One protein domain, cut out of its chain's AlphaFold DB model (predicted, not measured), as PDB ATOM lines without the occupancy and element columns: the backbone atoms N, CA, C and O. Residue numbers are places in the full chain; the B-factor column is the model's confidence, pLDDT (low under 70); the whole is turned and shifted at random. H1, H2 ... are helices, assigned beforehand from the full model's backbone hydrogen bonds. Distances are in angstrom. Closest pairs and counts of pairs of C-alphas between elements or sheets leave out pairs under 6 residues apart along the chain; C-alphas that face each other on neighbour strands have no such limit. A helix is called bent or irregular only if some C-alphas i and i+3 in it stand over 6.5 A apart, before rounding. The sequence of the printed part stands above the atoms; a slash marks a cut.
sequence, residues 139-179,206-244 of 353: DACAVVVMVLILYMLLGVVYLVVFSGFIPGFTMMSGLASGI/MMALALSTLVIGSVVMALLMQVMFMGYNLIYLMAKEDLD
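This is residues 139 to 179 and 206 to 244 of the 353 residues of an uncharacterized protein of Lamprigera yunnana (UniProt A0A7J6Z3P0). Two long helices, H1 and H2, run side by side in opposite ways at a small angle and make a thin rod. They come nearest where the first residues of H1 meet the last residues of H2, and the loose pair has few contacts along its length. The printed part has 80 residues, with two named helices in the order H1, H2 and no named strand; the class is all helix. The whole is extended, with a radius of gyration of the C-alphas of 18.4 A and spans of 63 by 18 by 12 A.

H1 holds residues 139 to 179 and measures 60.5 A from first to last C-alpha. It begins at C-alpha 139, at (25.954, 126.313, 204.857), and ends at C-alpha 179, at (73.437, 134.513, 168.349). H2 holds residues 206 to 242 and measures 53.2 A, ending at C-alpha 242, at (23.380, 132.698, 199.150). Residues 243 and 244 follow it.

H1 and H2 are close but not clearly touching, with 2 pairs of C-alphas within 8 A. Their closest C-alphas, those of Val 143 and Ala 239, are 6.5 A apart. Their lines stand at a shallow tilt of 16 degrees, and they run opposite ways. Their centres are 11.5 A apart. In H2 every O i to N i+4 pair is within hydrogen-bond range; in H1 35 of 37 are. Neither helix is bent or irregular.

The two C-alphas farthest apart, those of Ile 179 and Asp 244, are 63.6 A apart. Residues 180 to 205 are cut out and not printed, and C-alphas 179 and 206 are 13.8 A apart across the cut. The link from H1 to H2 runs across this cut. The mean pLDDT of the printed part is 70.7, and 30 residues are under 70, among them residues 139 to 143, 206 to 212 and 234 to 244.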
ATOM      1  N   ASP A 139      26.061 125.171 205.769       56.97
ATOM      2  CA  ASP A 139      25.954 126.313 204.857       56.97
ATOM      3  C   ASP A 139      27.309 127.032 204.709       56.97
ATOM      4  O   ASP A 139      27.699 127.463 203.625       56.97
ATOM      5  N   ALA A 140      28.118 127.032 205.775       56.69
ATOM      6  CA  ALA A 140      29.509 127.486 205.726       56.69
ATOM      7  C   ALA A 140      30.394 126.521 204.914       56.69
ATOM      8  O   ALA A 140      31.310 126.958 204.217       56.69
ATOM      9  N   CYS A 141      30.091 125.216 204.944       60.28
ATOM     10  CA  CYS A 141      30.772 124.215 204.123       60.28
ATOM     11  C   CYS A 141      30.661 124.517 202.625       60.28
ATOM     12  O   CYS A 141      31.651 124.371 201.913       60.28
ATOM     13  N   ALA A 142      29.494 124.949 202.137       62.53
ATOM     14  CA  ALA A 142      29.283 125.199 200.711       62.53
ATOM     15  C   ALA A 142      30.163 126.351 200.197       62.53
ATOM     16  O   ALA A 142      30.870 126.199 199.197       62.53
ATOM     17  N   VAL A 143      30.205 127.469 200.928       68.12
ATOM     18  CA  VAL A 143      31.030 128.635 200.572       68.12
ATOM     19  C   VAL A 143      32.519 128.316 200.696       68.12
ATOM     20  O   VAL A 143      33.297 128.636 199.794       68.12
ATOM     21  N   VAL A 144      32.925 127.630 201.770       70.62
ATOM     22  CA  VAL A 144      34.323 127.218 201.963       70.62
ATOM     23  C   VAL A 144      34.760 126.269 200.849       70.62
ATOM     24  O   VAL A 144      35.840 126.459 200.297       70.62
ATOM     25  N   VAL A 145      33.922 125.307 200.449       71.56
ATOM     26  CA  VAL A 145      34.215 124.384 199.341       71.56
ATOM     27  C   VAL A 145      34.310 125.125 198.005       71.56
ATOM     28  O   VAL A 145      35.247 124.860 197.254       71.56
ATOM     29  N   MET A 146      33.434 126.093 197.718       66.19
ATOM     30  CA  MET A 146      33.520 126.895 196.486       66.19
ATOM     31  C   MET A 146      34.799 127.740 196.427       66.19
ATOM     32  O   MET A 146      35.458 127.797 195.386       66.19
ATOM     33  N   VAL A 147      35.214 128.330 197.553       72.88
ATOM     34  CA  VAL A 147      36.492 129.055 197.657       72.88
ATOM     35  C   VAL A 147      37.684 128.104 197.508       72.88
ATOM     36  O   VAL A 147      38.651 128.435 196.823       72.88
ATOM     37  N   LEU A 148      37.617 126.905 198.091       75.38
ATOM     38  CA  LEU A 148      38.682 125.900 198.007       75.38
ATOM     39  C   LEU A 148      38.821 125.355 196.574       75.38
ATOM     40  O   LEU A 148      39.940 125.213 196.079       75.38
ATOM     41  N   ILE A 149      37.705 125.133 195.871       78.31
ATOM     42  CA  ILE A 149      37.686 124.744 194.453       78.31
ATOM     43  C   ILE A 149      38.289 125.850 193.584       78.31
ATOM     44  O   ILE A 149      39.130 125.553 192.736       78.31
ATOM     45  N   LEU A 150      37.929 127.119 193.813       77.44
ATOM     46  CA  LEU A 150      38.547 128.245 193.110       77.44
ATOM     47  C   LEU A 150      40.067 128.254 193.323       77.44
ATOM     48  O   LEU A 150      40.821 128.357 192.356       77.44
ATOM     49  N   TYR A 151      40.522 128.109 194.568       75.06
ATOM     50  CA  TYR A 151      41.947 128.060 194.895       75.06
ATOM     51  C   TYR A 151      42.667 126.887 194.225       75.06
ATOM     52  O   TYR A 151      43.775 127.063 193.723       75.06
ATOM     53  N   MET A 152      42.038 125.710 194.165       79.06
ATOM     54  CA  MET A 152      42.576 124.552 193.448       79.06
ATOM     55  C   MET A 152      42.671 124.814 191.943       79.06
ATOM     56  O   MET A 152      43.713 124.544 191.347       79.06
ATOM     57  N   LEU A 153      41.635 125.390 191.324       79.81
ATOM     58  CA  LEU A 153      41.642 125.736 189.898       79.81
ATOM     59  C   LEU A 153      42.715 126.778 189.576       79.81
ATOM     60  O   LEU A 153      43.467 126.609 188.617       79.81
ATOM     61  N   LEU A 154      42.851 127.812 190.404       78.56
ATOM     62  CA  LEU A 154      43.922 128.792 190.259       78.56
ATOM     63  C   LEU A 154      45.307 128.196 190.497       78.56
ATOM     64  O   LEU A 154      46.236 128.537 189.770       78.56
ATOM     65  N   GLY A 155      45.451 127.281 191.455       79.00
ATOM     66  CA  GLY A 155      46.687 126.532 191.668       79.00
ATOM     67  C   GLY A 155      47.075 125.704 190.441       79.00
ATOM     68  O   GLY A 155      48.237 125.717 190.034       79.00
ATOM     69  N   VAL A 156      46.105 125.048 189.794       83.38
ATOM     70  CA  VAL A 156      46.321 124.295 188.549       83.38
ATOM     71  C   VAL A 156      46.700 125.227 187.401       83.38
ATOM     72  O   VAL A 156      47.690 124.966 186.720       83.38
ATOM     73  N   VAL A 157      45.979 126.334 187.203       82.38
ATOM     74  CA  VAL A 157      46.317 127.333 186.174       82.38
ATOM     75  C   VAL A 157      47.717 127.899 186.415       82.38
ATOM     76  O   VAL A 157      48.497 128.019 185.472       82.38
ATOM     77  N   TYR A 158      48.081 128.173 187.669       78.31
ATOM     78  CA  TYR A 158      49.417 128.635 188.032       78.31
ATOM     79  C   TYR A 158      50.487 127.588 187.718       78.31
ATOM     80  O   TYR A 158      51.495 127.920 187.097       78.31
ATOM     81  N   LEU A 159      50.261 126.318 188.074       78.94
ATOM     82  CA  LEU A 159      51.182 125.238 187.724       78.94
ATOM     83  C   LEU A 159      51.332 125.088 186.210       78.94
ATOM     84  O   LEU A 159      52.455 124.945 185.738       78.94
ATOM     85  N   VAL A 160      50.249 125.182 185.438       84.75
ATOM     86  CA  VAL A 160      50.301 125.109 183.970       84.75
ATOM     87  C   VAL A 160      51.096 126.285 183.398       84.75
ATOM     88  O   VAL A 160      52.034 126.066 182.632       84.75
ATOM     89  N   VAL A 161      50.804 127.520 183.820       82.44
ATOM     90  CA  VAL A 161      51.519 128.719 183.352       82.44
ATOM     91  C   VAL A 161      52.996 128.658 183.730       82.44
ATOM     92  O   VAL A 161      53.855 128.882 182.881       82.44
ATOM     93  N   PHE A 162      53.317 128.304 184.972       78.94
ATOM     94  CA  PHE A 162      54.695 128.240 185.448       78.94
ATOM     95  C   PHE A 162      55.471 127.087 184.793       78.94
ATOM     96  O   PHE A 162      56.627 127.260 184.401       78.94
ATOM     97  N   SER A 163      54.816 125.938 184.586       79.06
ATOM     98  CA  SER A 163      55.401 124.783 183.893       79.06
ATOM     99  C   SER A 163      55.672 125.033 182.411       79.06
ATOM    100  O   SER A 163      56.599 124.433 181.883       79.06
ATOM    101  N   GLY A 164      54.926 125.922 181.746       78.62
ATOM    102  CA  GLY A 164      55.211 126.350 180.372       78.62
ATOM    103  C   GLY A 164      56.214 127.505 180.300       78.62
ATOM    104  O   GLY A 164      57.070 127.540 179.414       78.62
ATOM    105  N   PHE A 165      56.151 128.429 181.262       78.88
ATOM    106  CA  PHE A 165      56.995 129.620 181.294       78.88
ATOM    107  C   PHE A 165      58.468 129.284 181.543       78.88
ATOM    108  O   PHE A 165      59.324 129.808 180.835       78.88
ATOM    109  N   ILE A 166      58.783 128.383 182.484       77.25
ATOM    110  CA  ILE A 166      60.176 127.998 182.775       77.25
ATOM    111  C   ILE A 166      60.888 127.392 181.549       77.25
ATOM    112  O   ILE A 166      61.911 127.944 181.135       77.25
ATOM    113  N   PRO A 167      60.407 126.293 180.933       79.62
ATOM    114  CA  PRO A 167      61.095 125.687 179.797       79.62
ATOM    115  C   PRO A 167      61.109 126.619 178.583       79.62
ATOM    116  O   PRO A 167      62.146 126.740 177.928       79.62
ATOM    117  N   GLY A 168      60.012 127.346 178.328       77.75
ATOM    118  CA  GLY A 168      59.951 128.344 177.261       77.75
ATOM    119  C   GLY A 168      61.006 129.436 177.436       77.75
ATOM    120  O   GLY A 168      61.745 129.743 176.499       77.75
ATOM    121  N   PHE A 169      61.160 129.949 178.659       71.50
ATOM    122  CA  PHE A 169      62.178 130.940 178.982       71.50
ATOM    123  C   PHE A 169      63.603 130.398 178.791       71.50
ATOM    124  O   PHE A 169      64.456 131.084 178.218       71.50
ATOM    125  N   THR A 170      63.864 129.155 179.210       73.50
ATOM    126  CA  THR A 170      65.184 128.532 179.024       73.50
ATOM    127  C   THR A 170      65.530 128.300 177.551       73.50
ATOM    128  O   THR A 170      66.660 128.579 177.153       73.50
ATOM    129  N   MET A 171      64.571 127.876 176.714       75.94
ATOM    130  CA  MET A 171      64.802 127.695 175.274       75.94
ATOM    131  C   MET A 171      65.052 129.024 174.555       75.94
ATOM    132  O   MET A 171      66.005 129.127 173.778       75.94
ATOM    133  N   MET A 172      64.247 130.056 174.837       74.94
ATOM    134  CA  MET A 172      64.406 131.378 174.216       74.94
ATOM    135  C   MET A 172      65.755 132.008 174.596       74.94
ATOM    136  O   MET A 172      66.449 132.576 173.752       74.94
ATOM    137  N   SER A 173      66.165 131.839 175.859       72.69
ATOM    138  CA  SER A 173      67.460 132.308 176.363       72.69
ATOM    139  C   SER A 173      68.636 131.538 175.755       72.69
ATOM    140  O   SER A 173      69.660 132.141 175.433       72.69
ATOM    141  N   GLY A 174      68.491 130.224 175.541       68.38
ATOM    142  CA  GLY A 174      69.507 129.395 174.887       68.38
ATOM    143  C   GLY A 174      69.781 129.822 173.444       68.38
ATOM    144  O   GLY A 174      70.939 129.945 173.044       68.38
ATOM    145  N   LEU A 175      68.729 130.136 172.681       72.56
ATOM    146  CA  LEU A 175      68.865 130.620 171.303       72.56
ATOM    147  C   LEU A 175      69.436 132.045 171.240       72.56
ATOM    148  O   LEU A 175      70.316 132.314 170.420       72.56
ATOM    149  N   ALA A 176      69.015 132.936 172.143       66.31
ATOM    150  CA  ALA A 176      69.578 134.284 172.245       66.31
ATOM    151  C   ALA A 176      71.079 134.258 172.594       66.31
ATOM    152  O   ALA A 176      71.868 135.016 172.024       66.31
ATOM    153  N   SER A 177      71.494 133.330 173.464       63.94
ATOM    154  CA  SER A 177      72.907 133.121 173.799       63.94
ATOM    155  C   SER A 177      73.729 132.607 172.610       63.94
ATOM    156  O   SER A 177      74.915 132.924 172.517       63.94
ATOM    157  N   GLY A 178      73.126 131.840 171.696       60.88
ATOM    158  CA  GLY A 178      73.796 131.329 170.497       60.88
ATOM    159  C   GLY A 178      74.122 132.413 169.464       60.88
ATOM    160  O   GLY A 178      75.159 132.339 168.810       60.88
ATOM    161  N   ILE A 179      73.277 133.441 169.349       63.03
ATOM    162  CA  ILE A 179      73.437 134.513 168.349       63.03
ATOM    163  C   ILE A 179      74.396 135.604 168.847       63.03
ATOM    164  O   ILE A 179      75.195 136.132 168.078       63.03
ATOM    165  N   MET A 206      73.951 139.408 180.467       59.56
ATOM    166  CA  MET A 206      73.226 138.666 181.501       59.56
ATOM    167  C   MET A 206      72.383 139.606 182.379       59.56
ATOM    168  O   MET A 206      71.270 139.249 182.760       59.56
ATOM    169  N   MET A 207      72.854 140.839 182.620       60.75
ATOM    170  CA  MET A 207      72.066 141.878 183.302       60.75
ATOM    171  C   MET A 207      70.904 142.389 182.435       60.75
ATOM    172  O   MET A 207      69.809 142.598 182.951       60.75
ATOM    173  N   ALA A 208      71.095 142.530 181.118       59.16
ATOM    174  CA  ALA A 208      70.014 142.906 180.200       59.16
ATOM    175  C   ALA A 208      68.916 141.827 180.115       59.16
ATOM    176  O   ALA A 208      67.726 142.151 180.152       59.16
ATOM    177  N   LEU A 209      69.308 140.548 180.078       62.22
ATOM    178  CA  LEU A 209      68.366 139.425 180.145       62.22
ATOM    179  C   LEU A 209      67.603 139.404 181.473       62.22
ATOM    180  O   LEU A 209      66.379 139.294 181.455       62.22
ATOM    181  N   ALA A 210      68.295 139.597 182.600       64.81
ATOM    182  CA  ALA A 210      67.666 139.628 183.920       64.81
ATOM    183  C   ALA A 210      66.609 140.741 184.035       64.81
ATOM    184  O   ALA A 210      65.502 140.499 184.518       64.81
ATOM    185  N   LEU A 211      66.904 141.946 183.537       69.38
ATOM    186  CA  LEU A 211      65.964 143.069 183.581       69.38
ATOM    187  C   LEU A 211      64.735 142.837 182.690       69.38
ATOM    188  O   LEU A 211      63.616 143.123 183.115       69.38
ATOM    189  N   SER A 212      64.908 142.258 181.497       68.06
ATOM    190  CA  SER A 212      63.787 141.959 180.595       68.06
ATOM    191  C   SER A 212      62.831 140.918 181.188       68.06
ATOM    192  O   SER A 212      61.612 141.108 181.160       68.06
ATOM    193  N   THR A 213      63.361 139.871 181.827       70.44
ATOM    194  CA  THR A 213      62.530 138.891 182.538       70.44
ATOM    195  C   THR A 213      61.793 139.450 183.731       70.44
ATOM    196  O   THR A 213      60.675 139.020 183.992       70.44
ATOM    197  N   LEU A 214      62.392 140.388 184.464       72.56
ATOM    198  CA  LEU A 214      61.724 141.002 185.605       72.56
ATOM    199  C   LEU A 214      60.563 141.881 185.140       72.56
ATOM    200  O   LEU A 214      59.495 141.847 185.747       72.56
ATOM    201  N   VAL A 215      60.722 142.609 184.033       79.25
ATOM    202  CA  VAL A 215      59.639 143.432 183.474       79.25
ATOM    203  C   VAL A 215      58.518 142.551 182.918       79.25
ATOM    204  O   VAL A 215      57.373 142.705 183.326       79.25
ATOM    205  N   ILE A 216      58.826 141.572 182.064       77.75
ATOM    206  CA  ILE A 216      57.794 140.691 181.488       77.75
ATOM    207  C   ILE A 216      57.157 139.815 182.579       77.75
ATOM    208  O   ILE A 216      55.937 139.682 182.635       77.75
ATOM    209  N   GLY A 217      57.961 139.279 183.498       75.19
ATOM    210  CA  GLY A 217      57.488 138.487 184.632       75.19
ATOM    211  C   GLY A 217      56.629 139.290 185.609       75.19
ATOM    212  O   GLY A 217      55.614 138.780 186.074       75.19
ATOM    213  N   SER A 218      56.968 140.554 185.884       74.94
ATOM    214  CA  SER A 218      56.142 141.417 186.743       74.94
ATOM    215  C   SER A 218      54.804 141.766 186.097       74.94
ATOM    216  O   SER A 218      53.791 141.738 186.789       74.94
ATOM    217  N   VAL A 219      54.766 142.006 184.781       82.44
ATOM    218  CA  VAL A 219      53.511 142.247 184.050       82.44
ATOM    219  C   VAL A 219      52.632 140.993 184.045       82.44
ATOM    220  O   VAL A 219      51.441 141.092 184.326       82.44
ATOM    221  N   VAL A 220      53.204 139.805 183.811       78.81
ATOM    222  CA  VAL A 220      52.457 138.533 183.877       78.81
ATOM    223  C   VAL A 220      51.914 138.281 185.289       78.81
ATOM    224  O   VAL A 220      50.742 137.945 185.440       78.81
ATOM    225  N   MET A 221      52.719 138.508 186.331       75.06
ATOM    226  CA  MET A 221      52.269 138.363 187.723       75.06
ATOM    227  C   MET A 221      51.222 139.415 188.119       75.06
ATOM    228  O   MET A 221      50.294 139.100 188.861       75.06
ATOM    229  N   ALA A 222      51.319 140.641 187.600       79.56
ATOM    230  CA  ALA A 222      50.328 141.690 187.828       79.56
ATOM    231  C   ALA A 222      48.982 141.359 187.169       79.56
ATOM    232  O   ALA A 222      47.939 141.498 187.806       79.56
ATOM    233  N   LEU A 223      48.997 140.850 185.932       78.75
ATOM    234  CA  LEU A 223      47.788 140.395 185.240       78.75
ATOM    235  C   LEU A 223      47.133 139.214 185.973       78.75
ATOM    236  O   LEU A 223      45.914 139.188 186.123       78.75
ATOM    237  N   LEU A 224      47.929 138.283 186.509       76.50
ATOM    238  CA  LEU A 224      47.425 137.189 187.348       76.50
ATOM    239  C   LEU A 224      46.769 137.702 188.641       76.50
ATOM    240  O   LEU A 224      45.687 137.239 189.002       76.50
ATOM    241  N   MET A 225      47.371 138.692 189.306       70.94
ATOM    242  CA  MET A 225      46.779 139.332 190.490       70.94
ATOM    243  C   MET A 225      45.489 140.100 190.167       70.94
ATOM    244  O   MET A 225      44.561 140.123 190.976       70.94
ATOM    245  N   GLN A 226      45.388 140.680 188.972       73.38
ATOM    246  CA  GLN A 226      44.179 141.361 188.514       73.38
ATOM    247  C   GLN A 226      43.026 140.379 188.255       73.38
ATOM    248  O   GLN A 226      41.894 140.641 188.670       73.38
ATOM    249  N   VAL A 227      43.311 139.224 187.640       80.25
ATOM    250  CA  VAL A 227      42.324 138.143 187.445       80.25
ATOM    251  C   VAL A 227      41.870 137.576 188.787       80.25
ATOM    252  O   VAL A 227      40.677 137.363 188.984       80.25
ATOM    253  N   MET A 228      42.798 137.409 189.734       72.31
ATOM    254  CA  MET A 228      42.471 137.040 191.111       72.31
ATOM    255  C   MET A 228      41.468 138.013 191.728       72.31
ATOM    256  O   MET A 228      40.411 137.592 192.190       72.31
ATOM    257  N   PHE A 229      41.749 139.317 191.683       75.75
ATOM    258  CA  PHE A 229      40.866 140.329 192.265       75.75
ATOM    259  C   PHE A 229      39.480 140.343 191.599       75.75
ATOM    260  O   PHE A 229      38.465 140.486 192.279       75.75
ATOM    261  N   MET A 230      39.405 140.135 190.281       73.12
ATOM    262  CA  MET A 230      38.125 140.019 189.577       73.12
ATOM    263  C   MET A 230      37.355 138.747 189.981       73.12
ATOM    264  O   MET A 230      36.157 138.825 190.258       73.12
ATOM    265  N   GLY A 231      38.034 137.601 190.079       72.06
ATOM    266  CA  GLY A 231      37.435 136.329 190.496       72.06
ATOM    267  C   GLY A 231      36.910 136.357 191.934       72.06
ATOM    268  O   GLY A 231      35.811 135.868 192.196       72.06
ATOM    269  N   TYR A 232      37.639 137.010 192.848       68.75
ATOM    270  CA  TYR A 232      37.193 137.206 194.230       68.75
ATOM    271  C   TYR A 232      35.909 138.023 194.325       68.75
ATOM    272  O   TYR A 232      35.026 137.667 195.100       68.75
ATOM    273  N   ASN A 233      35.773 139.090 193.532       70.38
ATOM    274  CA  ASN A 233      34.576 139.932 193.570       70.38
ATOM    275  C   ASN A 233      33.325 139.193 193.059       70.38
ATOM    276  O   ASN A 233      32.256 139.362 193.633       70.38
ATOM    277  N   LEU A 234      33.454 138.332 192.042       62.28
ATOM    278  CA  LEU A 234      32.342 137.499 191.556       62.28
ATOM    279  C   LEU A 234      31.897 136.456 192.587       62.28
ATOM    280  O   LEU A 234      30.703 136.268 192.795       62.28
ATOM    281  N   ILE A 235      32.843 135.815 193.271       67.25
ATOM    282  CA  ILE A 235      32.531 134.828 194.315       67.25
ATOM    283  C   ILE A 235      31.987 135.491 195.571       67.25
ATOM    284  O   ILE A 235      31.100 134.942 196.210       67.25
ATOM    285  N   TYR A 236      32.457 136.693 195.896       62.09
ATOM    286  CA  TYR A 236      31.912 137.479 196.994       62.09
ATOM    287  C   TYR A 236      30.463 137.912 196.732       62.09
ATOM    288  O   TYR A 236      29.672 137.961 197.669       62.09
ATOM    289  N   LEU A 237      30.096 138.186 195.474       63.06
ATOM    290  CA  LEU A 237      28.712 138.469 195.085       63.06
ATOM    291  C   LEU A 237      27.844 137.202 195.102       63.06
ATOM    292  O   LEU A 237      26.776 137.233 195.699       63.06
ATOM    293  N   MET A 238      28.339 136.073 194.584       58.50
ATOM    294  CA  MET A 238      27.620 134.787 194.639       58.50
ATOM    295  C   MET A 238      27.445 134.271 196.078       58.50
ATOM    296  O   MET A 238      26.401 133.737 196.421       58.50
ATOM    297  N   ALA A 239      28.433 134.480 196.955       61.34
ATOM    298  CA  ALA A 239      28.325 134.141 198.374       61.34
ATOM    299  C   ALA A 239      27.382 135.089 199.132       61.34
ATOM    300  O   ALA A 239      26.747 134.671 200.094       61.34
ATOM    301  N   LYS A 240      27.267 136.355 198.706       54.94
ATOM    302  CA  LYS A 240      26.313 137.321 199.275       54.94
ATOM    303  C   LYS A 240      24.869 137.093 198.839       54.94
ATOM    304  O   LYS A 240      23.972 137.531 199.547       54.94
ATOM    305  N   GLU A 241      24.648 136.461 197.692       57.81
ATOM    306  CA  GLU A 241      23.307 136.072 197.245       57.81
ATOM    307  C   GLU A 241      22.801 134.815 197.974       57.81
ATOM    308  O   GLU A 241      21.596 134.683 198.168       57.81
ATOM    309  N   ASP A 242      23.708 133.944 198.435       43.50
ATOM    310  CA  ASP A 242      23.380 132.698 199.150       43.50
ATOM    311  C   ASP A 242      23.292 132.887 200.686       43.50
ATOM    312  O   ASP A 242      22.488 132.247 201.360       43.50
ATOM    313  N   LEU A 243      24.063 133.827 201.251       45.94
ATOM    314  CA  LEU A 243      23.997 134.226 202.665       45.94
ATOM    315  C   LEU A 243      22.986 135.368 202.877       45.94
ATOM    316  O   LEU A 243      23.348 136.530 203.027       45.94
ATOM    317  N   ASP A 244      21.709 135.001 202.863       44.09
ATOM    318  CA  ASP A 244      20.612 135.560 203.663       44.09
ATOM    319  C   ASP A 244      20.677 137.059 204.073       44.09
ATOM    320  O   ASP A 244      21.412 137.484 204.974       44.09
TER     321      ASP A 244